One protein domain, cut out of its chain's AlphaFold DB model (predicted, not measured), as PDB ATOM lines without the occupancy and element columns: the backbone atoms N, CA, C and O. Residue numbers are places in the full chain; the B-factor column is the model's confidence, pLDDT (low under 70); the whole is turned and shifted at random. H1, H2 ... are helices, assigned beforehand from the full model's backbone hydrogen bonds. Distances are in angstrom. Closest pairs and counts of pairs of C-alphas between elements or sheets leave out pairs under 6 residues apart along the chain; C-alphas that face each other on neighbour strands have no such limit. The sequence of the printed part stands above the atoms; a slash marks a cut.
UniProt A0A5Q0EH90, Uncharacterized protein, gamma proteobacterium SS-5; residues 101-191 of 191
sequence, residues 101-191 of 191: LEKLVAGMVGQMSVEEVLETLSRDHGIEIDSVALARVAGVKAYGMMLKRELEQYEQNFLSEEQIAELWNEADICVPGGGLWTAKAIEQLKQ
ATOM      1  N   LEU A 101       4.477  25.580  39.125       82.75
ATOM      2  CA  LEU A 101       5.596  26.461  38.765       82.75
ATOM      3  C   LEU A 101       6.905  25.679  38.574       82.75
ATOM      4  O   LEU A 101       7.596  25.878  37.585       82.75
ATOM      5  N   GLU A 102       7.199  24.719  39.453       83.00
ATOM      6  CA  GLU A 102       8.385  23.857  39.337       83.00
ATOM      7  C   GLU A 102       8.417  23.072  38.017       83.00
ATOM      8  O   GLU A 102       9.462  22.970  37.383       83.00
ATOM      9  N   LYS A 103       7.272  22.534  37.569       84.50
ATOM     10  CA  LYS A 103       7.186  21.780  36.305       84.50
ATOM     11  C   LYS A 103       7.346  22.688  35.093       84.50
ATOM     12  O   LYS A 103       7.938  22.280  34.100       84.50
ATOM     13  N   LEU A 104       6.795  23.892  35.185       84.75
ATOM     14  CA  LEU A 104       6.863  24.901  34.140       84.75
ATOM     15  C   LEU A 104       8.302  25.402  33.975       84.75
ATOM     16  O   LEU A 104       8.856  25.317  32.882       84.75
ATOM     17  N   VAL A 105       8.945  25.780  35.082       86.75
ATOM     18  CA  VAL A 105      10.359  26.167  35.124       86.75
ATOM     19  C   VAL A 105      11.250  25.016  34.651       86.75
ATOM     20  O   VAL A 105      12.096  25.229  33.790       86.75
ATOM     21  N   ALA A 106      11.024  23.779  35.105       84.62
ATOM     22  CA  ALA A 106      11.798  22.619  34.654       84.62
ATOM     23  C   ALA A 106      11.732  22.387  33.131       84.62
ATOM     24  O   ALA A 106      12.701  21.898  32.552       84.62
ATOM     25  N   GLY A 107      10.623  22.750  32.477       84.56
ATOM     26  CA  GLY A 107      10.504  22.705  31.017       84.56
ATOM     27  C   GLY A 107      11.333  23.781  30.305       84.56
ATOM     28  O   GLY A 107      11.869  23.522  29.231       84.56
ATOM     29  N   MET A 108      11.476  24.960  30.913       87.12
ATOM     30  CA  MET A 108      12.147  26.122  30.313       87.12
ATOM     31  C   MET A 108      13.663  26.141  30.555       87.12
ATOM     32  O   MET A 108      14.423  26.524  29.669       87.12
ATOM     33  N   VAL A 109      14.112  25.657  31.716       83.88
ATOM     34  CA  VAL A 109      15.521  25.619  32.167       83.88
ATOM     35  C   VAL A 109      16.454  24.896  31.177       83.88
ATOM     36  O   VAL A 109      17.651  25.160  31.140       83.88
ATOM     37  N   GLY A 110      15.932  23.989  30.345       80.69
ATOM     38  CA  GLY A 110      16.720  23.306  29.307       80.69
ATOM     39  C   GLY A 110      16.849  24.070  27.984       80.69
ATOM     40  O   GLY A 110      17.683  23.717  27.150       80.69
ATOM     41  N   GLN A 111      16.022  25.092  27.762       85.94
ATOM     42  CA  GLN A 111      15.834  25.726  26.454       85.94
ATOM     43  C   GLN A 111      16.155  27.221  26.458       85.94
ATOM     44  O   GLN A 111      16.672  27.704  25.454       85.94
ATOM     45  N   MET A 112      16.014  27.914  27.585       89.44
ATOM     46  CA  MET A 112      16.090  29.380  27.666       89.44
ATOM     47  C   MET A 112      17.164  29.860  28.660       89.44
ATOM     48  O   MET A 112      17.589  29.093  29.527       89.44
ATOM     49  N   SER A 113      17.686  31.075  28.463       89.94
ATOM     50  CA  SER A 113      18.627  31.727  29.393       89.94
ATOM     51  C   SER A 113      17.926  32.133  30.693       89.94
ATOM     52  O   SER A 113      16.699  32.053  30.797       89.94
ATOM     53  N   VAL A 114      18.684  32.554  31.711       89.12
ATOM     54  CA  VAL A 114      18.077  32.981  32.985       89.12
ATOM     55  C   VAL A 114      17.140  34.169  32.769       89.12
ATOM     56  O   VAL A 114      15.995  34.127  33.218       89.12
ATOM     57  N   GLU A 115      17.590  35.181  32.028       88.81
ATOM     58  CA  GLU A 115      16.790  36.365  31.704       88.81
ATOM     59  C   GLU A 115      15.537  36.018  30.899       88.81
ATOM     60  O   GLU A 115      14.442  36.469  31.232       88.81
ATOM     61  N   GLU A 116      15.667  35.161  29.884       90.06
ATOM     62  CA  GLU A 116      14.542  34.742  29.047       90.06
ATOM     63  C   GLU A 116      13.467  34.009  29.857       90.06
ATOM     64  O   GLU A 116      12.273  34.204  29.622       90.06
ATOM     65  N   VAL A 117      13.865  33.176  30.825       90.50
ATOM     66  CA  VAL A 117      12.912  32.498  31.716       90.50
ATOM     67  C   VAL A 117      12.193  33.506  32.605       90.50
ATOM     68  O   VAL A 117      10.971  33.431  32.726       90.50
ATOM     69  N   LEU A 118      12.913  34.458  33.203       89.69
ATOM     70  CA  LEU A 118      12.308  35.503  34.036       89.69
ATOM     71  C   LEU A 118      11.335  36.372  33.226       89.69
ATOM     72  O   LEU A 118      10.212  36.626  33.668       89.69
ATOM     73  N   GLU A 119      11.725  36.763  32.013       90.62
ATOM     74  CA  GLU A 119      10.881  37.546  31.114       90.62
ATOM     75  C   GLU A 119       9.640  36.752  30.683       90.62
ATOM     76  O   GLU A 119       8.533  37.283  30.702       90.62
ATOM     77  N   THR A 120       9.792  35.468  30.350       89.88
ATOM     78  CA  THR A 120       8.682  34.588  29.946       89.88
ATOM     79  C   THR A 120       7.708  34.351  31.097       89.88
ATOM     80  O   THR A 120       6.496  34.422  30.907       89.88
ATOM     81  N   LEU A 121       8.206  34.130  32.315       88.19
ATOM     82  CA  LEU A 121       7.364  33.987  33.504       88.19
ATOM     83  C   LEU A 121       6.562  35.259  33.789       88.19
ATOM     84  O   LEU A 121       5.363  35.174  34.062       88.19
ATOM     85  N   SER A 122       7.191  36.426  33.663       88.62
ATOM     86  CA  SER A 122       6.518  37.709  33.855       88.62
ATOM     87  C   SER A 122       5.498  37.991  32.744       88.62
ATOM     88  O   SER A 122       4.334  38.277  33.023       88.62
ATOM     89  N   ARG A 123       5.895  37.831  31.477       89.94
ATOM     90  CA  ARG A 123       5.089  38.164  30.294       89.94
ATOM     91  C   ARG A 123       3.935  37.194  30.048       89.94
ATOM     92  O   ARG A 123       2.805  37.639  29.860       89.94
ATOM     93  N   ASP A 124       4.206  35.891  30.044       89.06
ATOM     94  CA  ASP A 124       3.240  34.879  29.592       89.06
ATOM     95  C   ASP A 124       2.406  34.328  30.751       89.06
ATOM     96  O   ASP A 124       1.255  33.922  30.570       89.06
ATOM     97  N   HIS A 125       2.979  34.325  31.957       83.44
ATOM     98  CA  HIS A 125       2.343  33.764  33.146       83.44
ATOM     99  C   HIS A 125       1.976  34.815  34.201       83.44
ATOM    100  O   HIS A 125       1.267  34.481  35.151       83.44
ATOM    101  N   GLY A 126       2.400  36.076  34.039       84.88
ATOM    102  CA  GLY A 126       2.138  37.143  35.010       84.88
ATOM    103  C   GLY A 126       2.850  36.927  36.348       84.88
ATOM    104  O   GLY A 126       2.376  37.412  37.377       84.88
ATOM    105  N   ILE A 127       3.931  36.143  36.361       86.62
ATOM    106  CA  ILE A 127       4.671  35.775  37.565       86.62
ATOM    107  C   ILE A 127       5.973  36.571  37.603       86.62
ATOM    108  O   ILE A 127       6.938  36.251  36.915       86.62
ATOM    109  N   GLU A 128       6.010  37.589  38.456       86.75
ATOM    110  CA  GLU A 128       7.234  38.325  38.763       86.75
ATOM    111  C   GLU A 128       8.021  37.571  39.841       86.75
ATOM    112  O   GLU A 128       7.617  37.523  41.006       86.75
ATOM    113  N   ILE A 129       9.135  36.958  39.441       86.50
ATOM    114  CA  ILE A 129      10.105  36.345  40.354       86.50
ATOM    115  C   ILE A 129      11.488  36.934  40.087       86.50
ATOM    116  O   ILE A 129      11.775  37.360  38.972       86.50
ATOM    117  N   ASP A 130      12.341  36.953  41.106       87.50
ATOM    118  CA  ASP A 130      13.748  37.321  40.962       87.50
ATOM    119  C   ASP A 130      14.614  36.092  40.624       87.50
ATOM    120  O   ASP A 130      14.175  34.934  40.670       87.50
ATOM    121  N   SER A 131      15.877  36.342  40.274       86.38
ATOM    122  CA  SER A 131      16.850  35.291  39.959       86.38
ATOM    123  C   SER A 131      17.071  34.332  41.141       86.38
ATOM    124  O   SER A 131      17.241  33.126  40.947       86.38
ATOM    125  N   VAL A 132      16.982  34.841  42.377       86.31
ATOM    126  CA  VAL A 132      17.114  34.070  43.621       86.31
ATOM    127  C   VAL A 132      15.950  33.093  43.789       86.31
ATOM    128  O   VAL A 132      16.161  31.912  44.085       86.31
ATOM    129  N   ALA A 133      14.718  33.551  43.588       85.25
ATOM    130  CA  ALA A 133      13.520  32.730  43.615       85.25
ATOM    131  C   ALA A 133      13.545  31.691  42.492       85.25
ATOM    132  O   ALA A 133      13.239  30.524  42.747       85.25
ATOM    133  N   LEU A 134      13.987  32.068  41.288       87.44
ATOM    134  CA  LEU A 134      14.156  31.127  40.182       87.44
ATOM    135  C   LEU A 134      15.158  30.021  40.535       87.44
ATOM    136  O   LEU A 134      14.844  28.844  40.363       87.44
ATOM    137  N   ALA A 135      16.319  30.363  41.099       87.38
ATOM    138  CA  ALA A 135      17.314  29.380  41.530       87.38
ATOM    139  C   ALA A 135      16.770  28.422  42.605       87.38
ATOM    140  O   ALA A 135      17.102  27.232  42.614       87.38
ATOM    141  N   ARG A 136      15.900  28.913  43.499       85.31
ATOM    142  CA  ARG A 136      15.232  28.088  44.519       85.31
ATOM    143  C   ARG A 136      14.194  27.141  43.915       85.31
ATOM    144  O   ARG A 136      14.156  25.985  44.324       85.31
ATOM    145  N   VAL A 137      13.391  27.605  42.955       88.06
ATOM    146  CA  VAL A 137      12.345  26.801  42.291       88.06
ATOM    147  C   VAL A 137      12.942  25.775  41.333       88.06
ATOM    148  O   VAL A 137      12.566  24.607  41.367       88.06
ATOM    149  N   ALA A 138      13.879  26.195  40.483       87.19
ATOM    150  CA  ALA A 138      14.564  25.313  39.542       87.19
ATOM    151  C   ALA A 138      15.487  24.317  40.267       87.19
ATOM    152  O   ALA A 138      15.760  23.219  39.778       87.19
ATOM    153  N   GLY A 139      15.976  24.706  41.445       87.75
ATOM    154  CA  GLY A 139      16.998  23.997  42.189       87.75
ATOM    155  C   GLY A 139      18.403  24.304  41.668       87.75
ATOM    156  O   GLY A 139      18.633  24.540  40.481       87.75
ATOM    157  N   VAL A 140      19.378  24.228  42.579       84.81
ATOM    158  CA  VAL A 140      20.780  24.631  42.346       84.81
ATOM    159  C   VAL A 140      21.388  23.978  41.099       84.81
ATOM    160  O   VAL A 140      22.102  24.630  40.345       84.81
ATOM    161  N   LYS A 141      21.090  22.695  40.856       86.81
ATOM    162  CA  LYS A 141      21.625  21.959  39.700       86.81
ATOM    163  C   LYS A 141      21.077  22.474  38.374       86.81
ATOM    164  O   LYS A 141      21.836  22.639  37.429       86.81
ATOM    165  N   ALA A 142      19.765  22.678  38.300       87.00
ATOM    166  CA  ALA A 142      19.102  23.045  37.059       87.00
ATOM    167  C   ALA A 142      19.434  24.499  36.694       87.00
ATOM    168  O   ALA A 142      19.835  24.779  35.570       87.00
ATOM    169  N   TYR A 143      19.416  25.382  37.693       89.69
ATOM    170  CA  TYR A 143      19.872  26.761  37.556       89.69
ATOM    171  C   TYR A 143      21.352  26.858  37.146       89.69
ATOM    172  O   TYR A 143      21.694  27.564  36.204       89.69
ATOM    173  N   GLY A 144      22.234  26.076  37.781       90.31
ATOM    174  CA  GLY A 144      23.647  26.023  37.400       90.31
ATOM    175  C   GLY A 144      23.872  25.553  35.958       90.31
ATOM    176  O   GLY A 144      24.778  26.048  35.296       90.31
ATOM    177  N   MET A 145      23.041  24.641  35.440       88.81
ATOM    178  CA  MET A 145      23.110  24.228  34.032       88.81
ATOM    179  C   MET A 145      22.710  25.347  33.066       88.81
ATOM    180  O   MET A 145      23.359  25.487  32.032       88.81
ATOM    181  N   MET A 146      21.700  26.162  33.396       90.81
ATOM    182  CA  MET A 146      21.355  27.342  32.585       90.81
ATOM    183  C   MET A 146      22.533  28.303  32.500       90.81
ATOM    184  O   MET A 146      22.927  28.690  31.404       90.81
ATOM    185  N   LEU A 147      23.132  28.614  33.651       92.00
ATOM    186  CA  LEU A 147      24.274  29.516  33.728       92.00
ATOM    187  C   LEU A 147      25.487  28.971  32.971       92.00
ATOM    188  O   LEU A 147      26.140  29.725  32.263       92.00
ATOM    189  N   LYS A 148      25.778  27.665  33.060       91.88
ATOM    190  CA  LYS A 148      26.853  27.035  32.269       91.88
ATOM    191  C   LYS A 148      26.622  27.199  30.764       91.88
ATOM    192  O   LYS A 148      27.554  27.489  30.029       91.88
ATOM    193  N   ARG A 149      25.383  27.040  30.300       90.19
ATOM    194  CA  ARG A 149      25.048  27.200  28.881       90.19
ATOM    195  C   ARG A 149      25.171  28.649  28.419       90.19
ATOM    196  O   ARG A 149      25.642  28.917  27.321       90.19
ATOM    197  N   GLU A 150      24.720  29.579  29.245       91.19
ATOM    198  CA  GLU A 150      24.846  31.011  28.977       91.19
ATOM    199  C   GLU A 150      26.325  31.426  28.955       91.19
ATOM    200  O   GLU A 150      26.771  32.135  28.058       91.19
ATOM    201  N   LEU A 151      27.118  30.865  29.869       92.19
ATOM    202  CA  LEU A 151      28.566  31.017  29.899       92.19
ATOM    203  C   LEU A 151      29.221  30.551  28.591       92.19
ATOM    204  O   LEU A 151      30.017  31.293  28.023       92.19
ATOM    205  N   GLU A 152      28.847  29.380  28.068       90.56
ATOM    206  CA  GLU A 152      29.336  28.891  26.768       90.56
ATOM    207  C   GLU A 152      29.010  29.862  25.618       90.56
ATOM    208  O   GLU A 152      29.813  30.029  24.699       90.56
ATOM    209  N   GLN A 153      27.852  30.531  25.658       88.75
ATOM    210  CA  GLN A 153      27.490  31.539  24.656       88.75
ATOM    211  C   GLN A 153      28.350  32.802  24.778       88.75
ATOM    212  O   GLN A 153      28.785  33.349  23.763       88.75
ATOM    213  N   TYR A 154      28.641  33.269  25.994       91.12
ATOM    214  CA  TYR A 154      29.525  34.420  26.190       91.12
ATOM    215  C   TYR A 154      30.978  34.123  25.808       91.12
ATOM    216  O   TYR A 154      31.642  34.975  25.218       91.12
ATOM    217  N   GLU A 155      31.454  32.902  26.055       90.00
ATOM    218  CA  GLU A 155      32.781  32.464  25.617       90.00
ATOM    219  C   GLU A 155      32.907  32.447  24.090       90.00
ATOM    220  O   GLU A 155      33.922  32.885  23.549       90.00
ATOM    221  N   GLN A 156      31.860  32.016  23.376       89.25
ATOM    222  CA  GLN A 156      31.819  32.090  21.908       89.25
ATOM    223  C   GLN A 156      31.893  33.532  21.387       89.25
ATOM    224  O   GLN A 156      32.377  33.763  20.279       89.25
ATOM    225  N   ASN A 157      31.462  34.500  22.196       91.38
ATOM    226  CA  ASN A 157      31.553  35.928  21.907       91.38
ATOM    227  C   ASN A 157      32.864  36.570  22.410       91.38
ATOM    228  O   ASN A 157      33.016  37.786  22.311       91.38
ATOM    229  N   PHE A 158      33.823  35.771  22.898       90.44
ATOM    230  CA  PHE A 158      35.133  36.208  23.399       90.44
ATOM    231  C   PHE A 158      35.083  37.168  24.601       90.44
ATOM    232  O   PHE A 158      35.992  37.985  24.770       90.44
ATOM    233  N   LEU A 159      34.056  37.078  25.451       92.88
ATOM    234  CA  LEU A 159      34.043  37.817  26.715       92.88
ATOM    235  C   LEU A 159      34.982  37.157  27.733       92.88
ATOM    236  O   LEU A 159      35.038  35.931  27.832       92.88
ATOM    237  N   SER A 160      35.705  37.969  28.509       92.19
ATOM    238  CA  SER A 160      36.514  37.467  29.627       92.19
ATOM    239  C   SER A 160      35.640  37.065  30.817       92.19
ATOM    240  O   SER A 160      34.525  37.561  30.982       92.19
ATOM    241  N   GLU A 161      36.151  36.207  31.708       91.69
ATOM    242  CA  GLU A 161      35.417  35.808  32.918       91.69
ATOM    243  C   GLU A 161      35.077  36.997  33.829       91.69
ATOM    244  O   GLU A 161      34.066  36.975  34.527       91.69
ATOM    245  N   GLU A 162      35.911  38.037  33.825       92.12
ATOM    246  CA  GLU A 162      35.661  39.281  34.558       92.12
ATOM    247  C   GLU A 162      34.478  40.050  33.965       92.12
ATOM    248  O   GLU A 162      33.601  40.477  34.711       92.12
ATOM    249  N   GLN A 163      34.410  40.156  32.634       92.44
ATOM    250  CA  GLN A 163      33.305  40.817  31.936       92.44
ATOM    251  C   GLN A 163      31.989  40.060  32.117       92.44
ATOM    252  O   GLN A 163      30.951  40.671  32.334       92.44
ATOM    253  N   ILE A 164      32.031  38.728  32.069       92.62
ATOM    254  CA  ILE A 164      30.844  37.892  32.293       92.62
ATOM    255  C   ILE A 164      30.347  38.055  33.732       92.62
ATOM    256  O   ILE A 164      29.150  38.205  33.961       92.62
ATOM    257  N   ALA A 165      31.260  38.074  34.706       92.31
ATOM    258  CA  ALA A 165      30.901  38.320  36.096       92.31
ATOM    259  C   ALA A 165      30.274  39.709  36.298       92.31
ATOM    260  O   ALA A 165      29.304  39.831  37.042       92.31
ATOM    261  N   GLU A 166      30.807  40.745  35.650       92.75
ATOM    262  CA  GLU A 166      30.240  42.096  35.686       92.75
ATOM    263  C   GLU A 166      28.830  42.126  35.086       92.75
ATOM    264  O   GLU A 166      27.906  42.553  35.773       92.75
ATOM    265  N   LEU A 167      28.631  41.552  33.894       91.69
ATOM    266  CA  LEU A 167      27.317  41.450  33.248       91.69
ATOM    267  C   LEU A 167      26.287  40.732  34.120       91.69
ATOM    268  O   LEU A 167      25.170  41.211  34.289       91.69
ATOM    269  N   TRP A 168      26.657  39.597  34.708       91.88
ATOM    270  CA  TRP A 168      25.751  38.855  35.582       91.88
ATOM    271  C   TRP A 168      25.443  39.598  36.884       91.88
ATOM    272  O   TRP A 168      24.334  39.479  37.397       91.88
ATOM    273  N   ASN A 169      26.379  40.388  37.412       90.88
ATOM    274  CA  ASN A 169      26.094  41.262  38.549       90.88
ATOM    275  C   ASN A 169      25.165  42.424  38.155       90.88
ATOM    276  O   ASN A 169      24.285  42.769  38.934       90.88
ATOM    277  N   GLU A 170      25.333  43.012  36.966       90.12
ATOM    278  CA  GLU A 170      24.458  44.075  36.449       90.12
ATOM    279  C   GLU A 170      23.036  43.580  36.160       90.12
ATOM    280  O   GLU A 170      22.071  44.307  36.381       90.12
ATOM    281  N   ALA A 171      22.905  42.332  35.709       85.12
ATOM    282  CA  ALA A 171      21.630  41.664  35.467       85.12
ATOM    283  C   ALA A 171      20.968  41.114  36.749       85.12
ATOM    284  O   ALA A 171      19.973  40.390  36.670       85.12
ATOM    285  N   ASP A 172      21.525  41.408  37.933       87.81
ATOM    286  CA  ASP A 172      21.074  40.880  39.227       87.81
ATOM    287  C   ASP A 172      20.954  39.335  39.239       87.81
ATOM    288  O   ASP A 172      20.093  38.746  39.906       87.81
ATOM    289  N   ILE A 173      21.823  38.631  38.503       87.81
ATOM    290  CA  ILE A 173      21.866  37.165  38.453       87.81
ATOM    291  C   ILE A 173      22.568  36.645  39.705       87.81
ATOM    292  O   ILE A 173      23.742  36.913  39.957       87.81
ATOM    293  N   CYS A 174      21.861  35.845  40.500       86.62
ATOM    294  CA  CYS A 174      22.404  35.353  41.758       86.62
ATOM    295  C   CYS A 174      23.464  34.254  41.569       86.62
ATOM    296  O   CYS A 174      23.339  33.356  40.734       86.62
ATOM    297  N   VAL A 175      24.501  34.277  42.409       89.81
ATOM    298  CA  VAL A 175      25.490  33.194  42.470       89.81
ATOM    299  C   VAL A 175      24.877  31.971  43.162       89.81
ATOM    300  O   VAL A 175      24.308  32.109  44.254       89.81
ATOM    301  N   PRO A 176      25.041  30.748  42.623       80.31
ATOM    302  CA  PRO A 176      24.700  29.525  43.339       80.31
ATOM    303  C   PRO A 176      25.480  29.430  44.663       80.31
ATOM    304  O   PRO A 176      26.689  29.219  44.673       80.31
ATOM    305  N   GLY A 177      24.789  29.584  45.795       74.31
ATOM    306  CA  GLY A 177      25.415  29.620  47.128       74.31
ATOM    307  C   GLY A 177      25.622  31.025  47.712       74.31
ATOM    308  O   GLY A 177      26.045  31.133  48.861       74.31
ATOM    309  N   GLY A 178      25.245  32.072  46.973       79.31
ATOM    310  CA  GLY A 178      25.253  33.468  47.414       79.31
ATOM    311  C   GLY A 178      26.574  34.204  47.168       79.31
ATOM    312  O   GLY A 178      27.612  33.599  46.913       79.31
ATOM    313  N   GLY A 179      26.522  35.537  47.262       86.19
ATOM    314  CA  GLY A 179      27.649  36.434  46.990       86.19
ATOM    315  C   GLY A 179      27.541  37.136  45.635       86.19
ATOM    316  O   GLY A 179      26.468  37.171  45.040       86.19
ATOM    317  N   LEU A 180      28.658  37.706  45.182       88.06
ATOM    318  CA  LEU A 180      28.789  38.378  43.886       88.06
ATOM    319  C   LEU A 180      29.560  37.496  42.908       88.06
ATOM    320  O   LEU A 180      30.465  36.754  43.315       88.06
ATOM    321  N   TRP A 181      29.240  37.610  41.622       91.00
ATOM    322  CA  TRP A 181      30.026  36.958  40.588       91.00
ATOM    323  C   TRP A 181      31.425  37.558  40.545       91.00
ATOM    324  O   TRP A 181      31.622  38.771  40.578       91.00
ATOM    325  N   THR A 182      32.409  36.669  40.490       93.25
ATOM    326  CA  THR A 182      33.827  36.989  40.322       93.25
ATOM    327  C   THR A 182      34.391  36.060  39.257       93.25
ATOM    328  O   THR A 182      33.855  34.967  39.073       93.25
ATOM    329  N   ALA A 183      35.504  36.423  38.615       91.00
ATOM    330  CA  ALA A 183      36.147  35.559  37.618       91.00
ATOM    331  C   ALA A 183      36.402  34.132  38.146       91.00
ATOM    332  O   ALA A 183      36.182  33.148  37.448       91.00
ATOM    333  N   LYS A 184      36.759  34.006  39.431       90.06
ATOM    334  CA  LYS A 184      36.929  32.710  40.097       90.06
ATOM    335  C   LYS A 184      35.617  31.930  40.244       90.06
ATOM    336  O   LYS A 184      35.625  30.709  40.126       90.06
ATOM    337  N   ALA A 185      34.503  32.602  40.529       88.38
ATOM    338  CA  ALA A 185      33.193  31.953  40.606       88.38
ATOM    339  C   ALA A 185      32.731  31.463  39.223       88.38
ATOM    340  O   ALA A 185      32.186  30.367  39.114       88.38
ATOM    341  N   ILE A 186      33.022  32.232  38.168       90.62
ATOM    342  CA  ILE A 186      32.800  31.819  36.777       90.62
ATOM    343  C   ILE A 186      33.653  30.593  36.438       90.62
ATOM    344  O   ILE A 186      33.141  29.607  35.921       90.62
ATOM    345  N   GLU A 187      34.938  30.599  36.800       90.25
ATOM    346  CA  GLU A 187      35.828  29.449  36.607       90.25
ATOM    347  C   GLU A 187      35.330  28.198  37.353       90.25
ATOM    348  O   GLU A 187      35.317  27.100  36.799       90.25
ATOM    349  N   GLN A 188      34.857  28.354  38.592       89.00
ATOM    350  CA  GLN A 188      34.258  27.263  39.368       89.00
ATOM    351  C   GLN A 188      32.976  26.724  38.736       89.00
ATOM    352  O   GLN A 188      32.710  25.530  38.841       89.00
ATOM    353  N   LEU A 189      32.195  27.575  38.070       88.31
ATOM    354  CA  LEU A 189      31.000  27.147  37.356       88.31
ATOM    355  C   LEU A 189      31.346  26.274  36.137       88.31
ATOM    356  O   LEU A 189      30.546  25.415  35.773       88.31
ATOM    357  N   LYS A 190      32.528  26.434  35.528       84.88
ATOM    358  CA  LYS A 190      32.976  25.591  34.401       84.88
ATOM    359  C   LYS A 190      33.280  24.149  34.826       84.88
ATOM    360  O   LYS A 190      33.032  23.236  34.042       84.88
ATOM    361  N   GLN A 191      33.775  23.949  36.051       78.50
ATOM    362  CA  GLN A 191      34.146  22.634  36.607       78.50
ATOM    363  C   GLN A 191      32.936  21.711  36.813       78.50
ATOM    364  O   GLN A 191      33.120  20.484  36.670       78.50
TER     365      GLN A 191
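Overview. This is residues 101 to 191 of the 191 residues of an uncharacterized protein of gamma proteobacterium SS-5 (UniProt A0A5Q0EH90). What does the eye meet first? One long helix, H4, runs between two groups of short helices: H1, H2 and H3 beside its first half, and the crossed pair H5 and H6 on its other side. What is it made of? The printed part has 91 residues with six named helices, H1 to H6 in chain order, and no named strand; its class is all helix. How large is it? It is compact, with a radius of gyration of the C-alphas of 12.6 A and spans of 34 by 25 by 22 A.

Arrangement. What touches H4, residues 140 to 156? With residues 144 to 148 alone it only just touches H6, residues 183 to 190, over 3 pairs of C-alphas within 8 A; the closest C-alphas, of Lys 148 and Leu 189, are 6.6 A apart. H3, residues 131 to 138, only just touches H4, with 3 such pairs, only at the corner, Ala 135 to Tyr 143 at 5.4 A between closest C-alphas. H2, residues 114 to 125, only just touches H4 with residue 114 alone, again with 3 such pairs, the closest C-alphas, of Val 114 and Met 146, being 6.5 A apart. What lies beyond? H1, residues 101 to 108, touches H3 about perpendicular at 85 degrees, closest C-alphas Glu 102 and Val 137, 5.8 A. H5, residues 161 to 170, touches H6 about perpendicular at 83 degrees, closest C-alphas Glu 161 and Ala 183, 4.8 A; H1, H2 and H3 are apart from both. How are the backbones? In H1 to H6 every O i to N i+4 pair is within hydrogen-bond range.

Along the chain. Where is H4? It spans 24.4 A from C-alpha 140 at (20.780, 24.631, 42.346) to C-alpha 156 at (31.819, 32.090, 21.908). How long are the others? H2 spans 15.8 A and H5 14.2 A; H1, H3 and H6 are shorter, eight residues each.

Size, cuts and confidence. Which link is long? That from H5 to H6, residues 171 to 182. Is anything cut or uncertain? The printed part has no cut, and no printed residue has a pLDDT under 70.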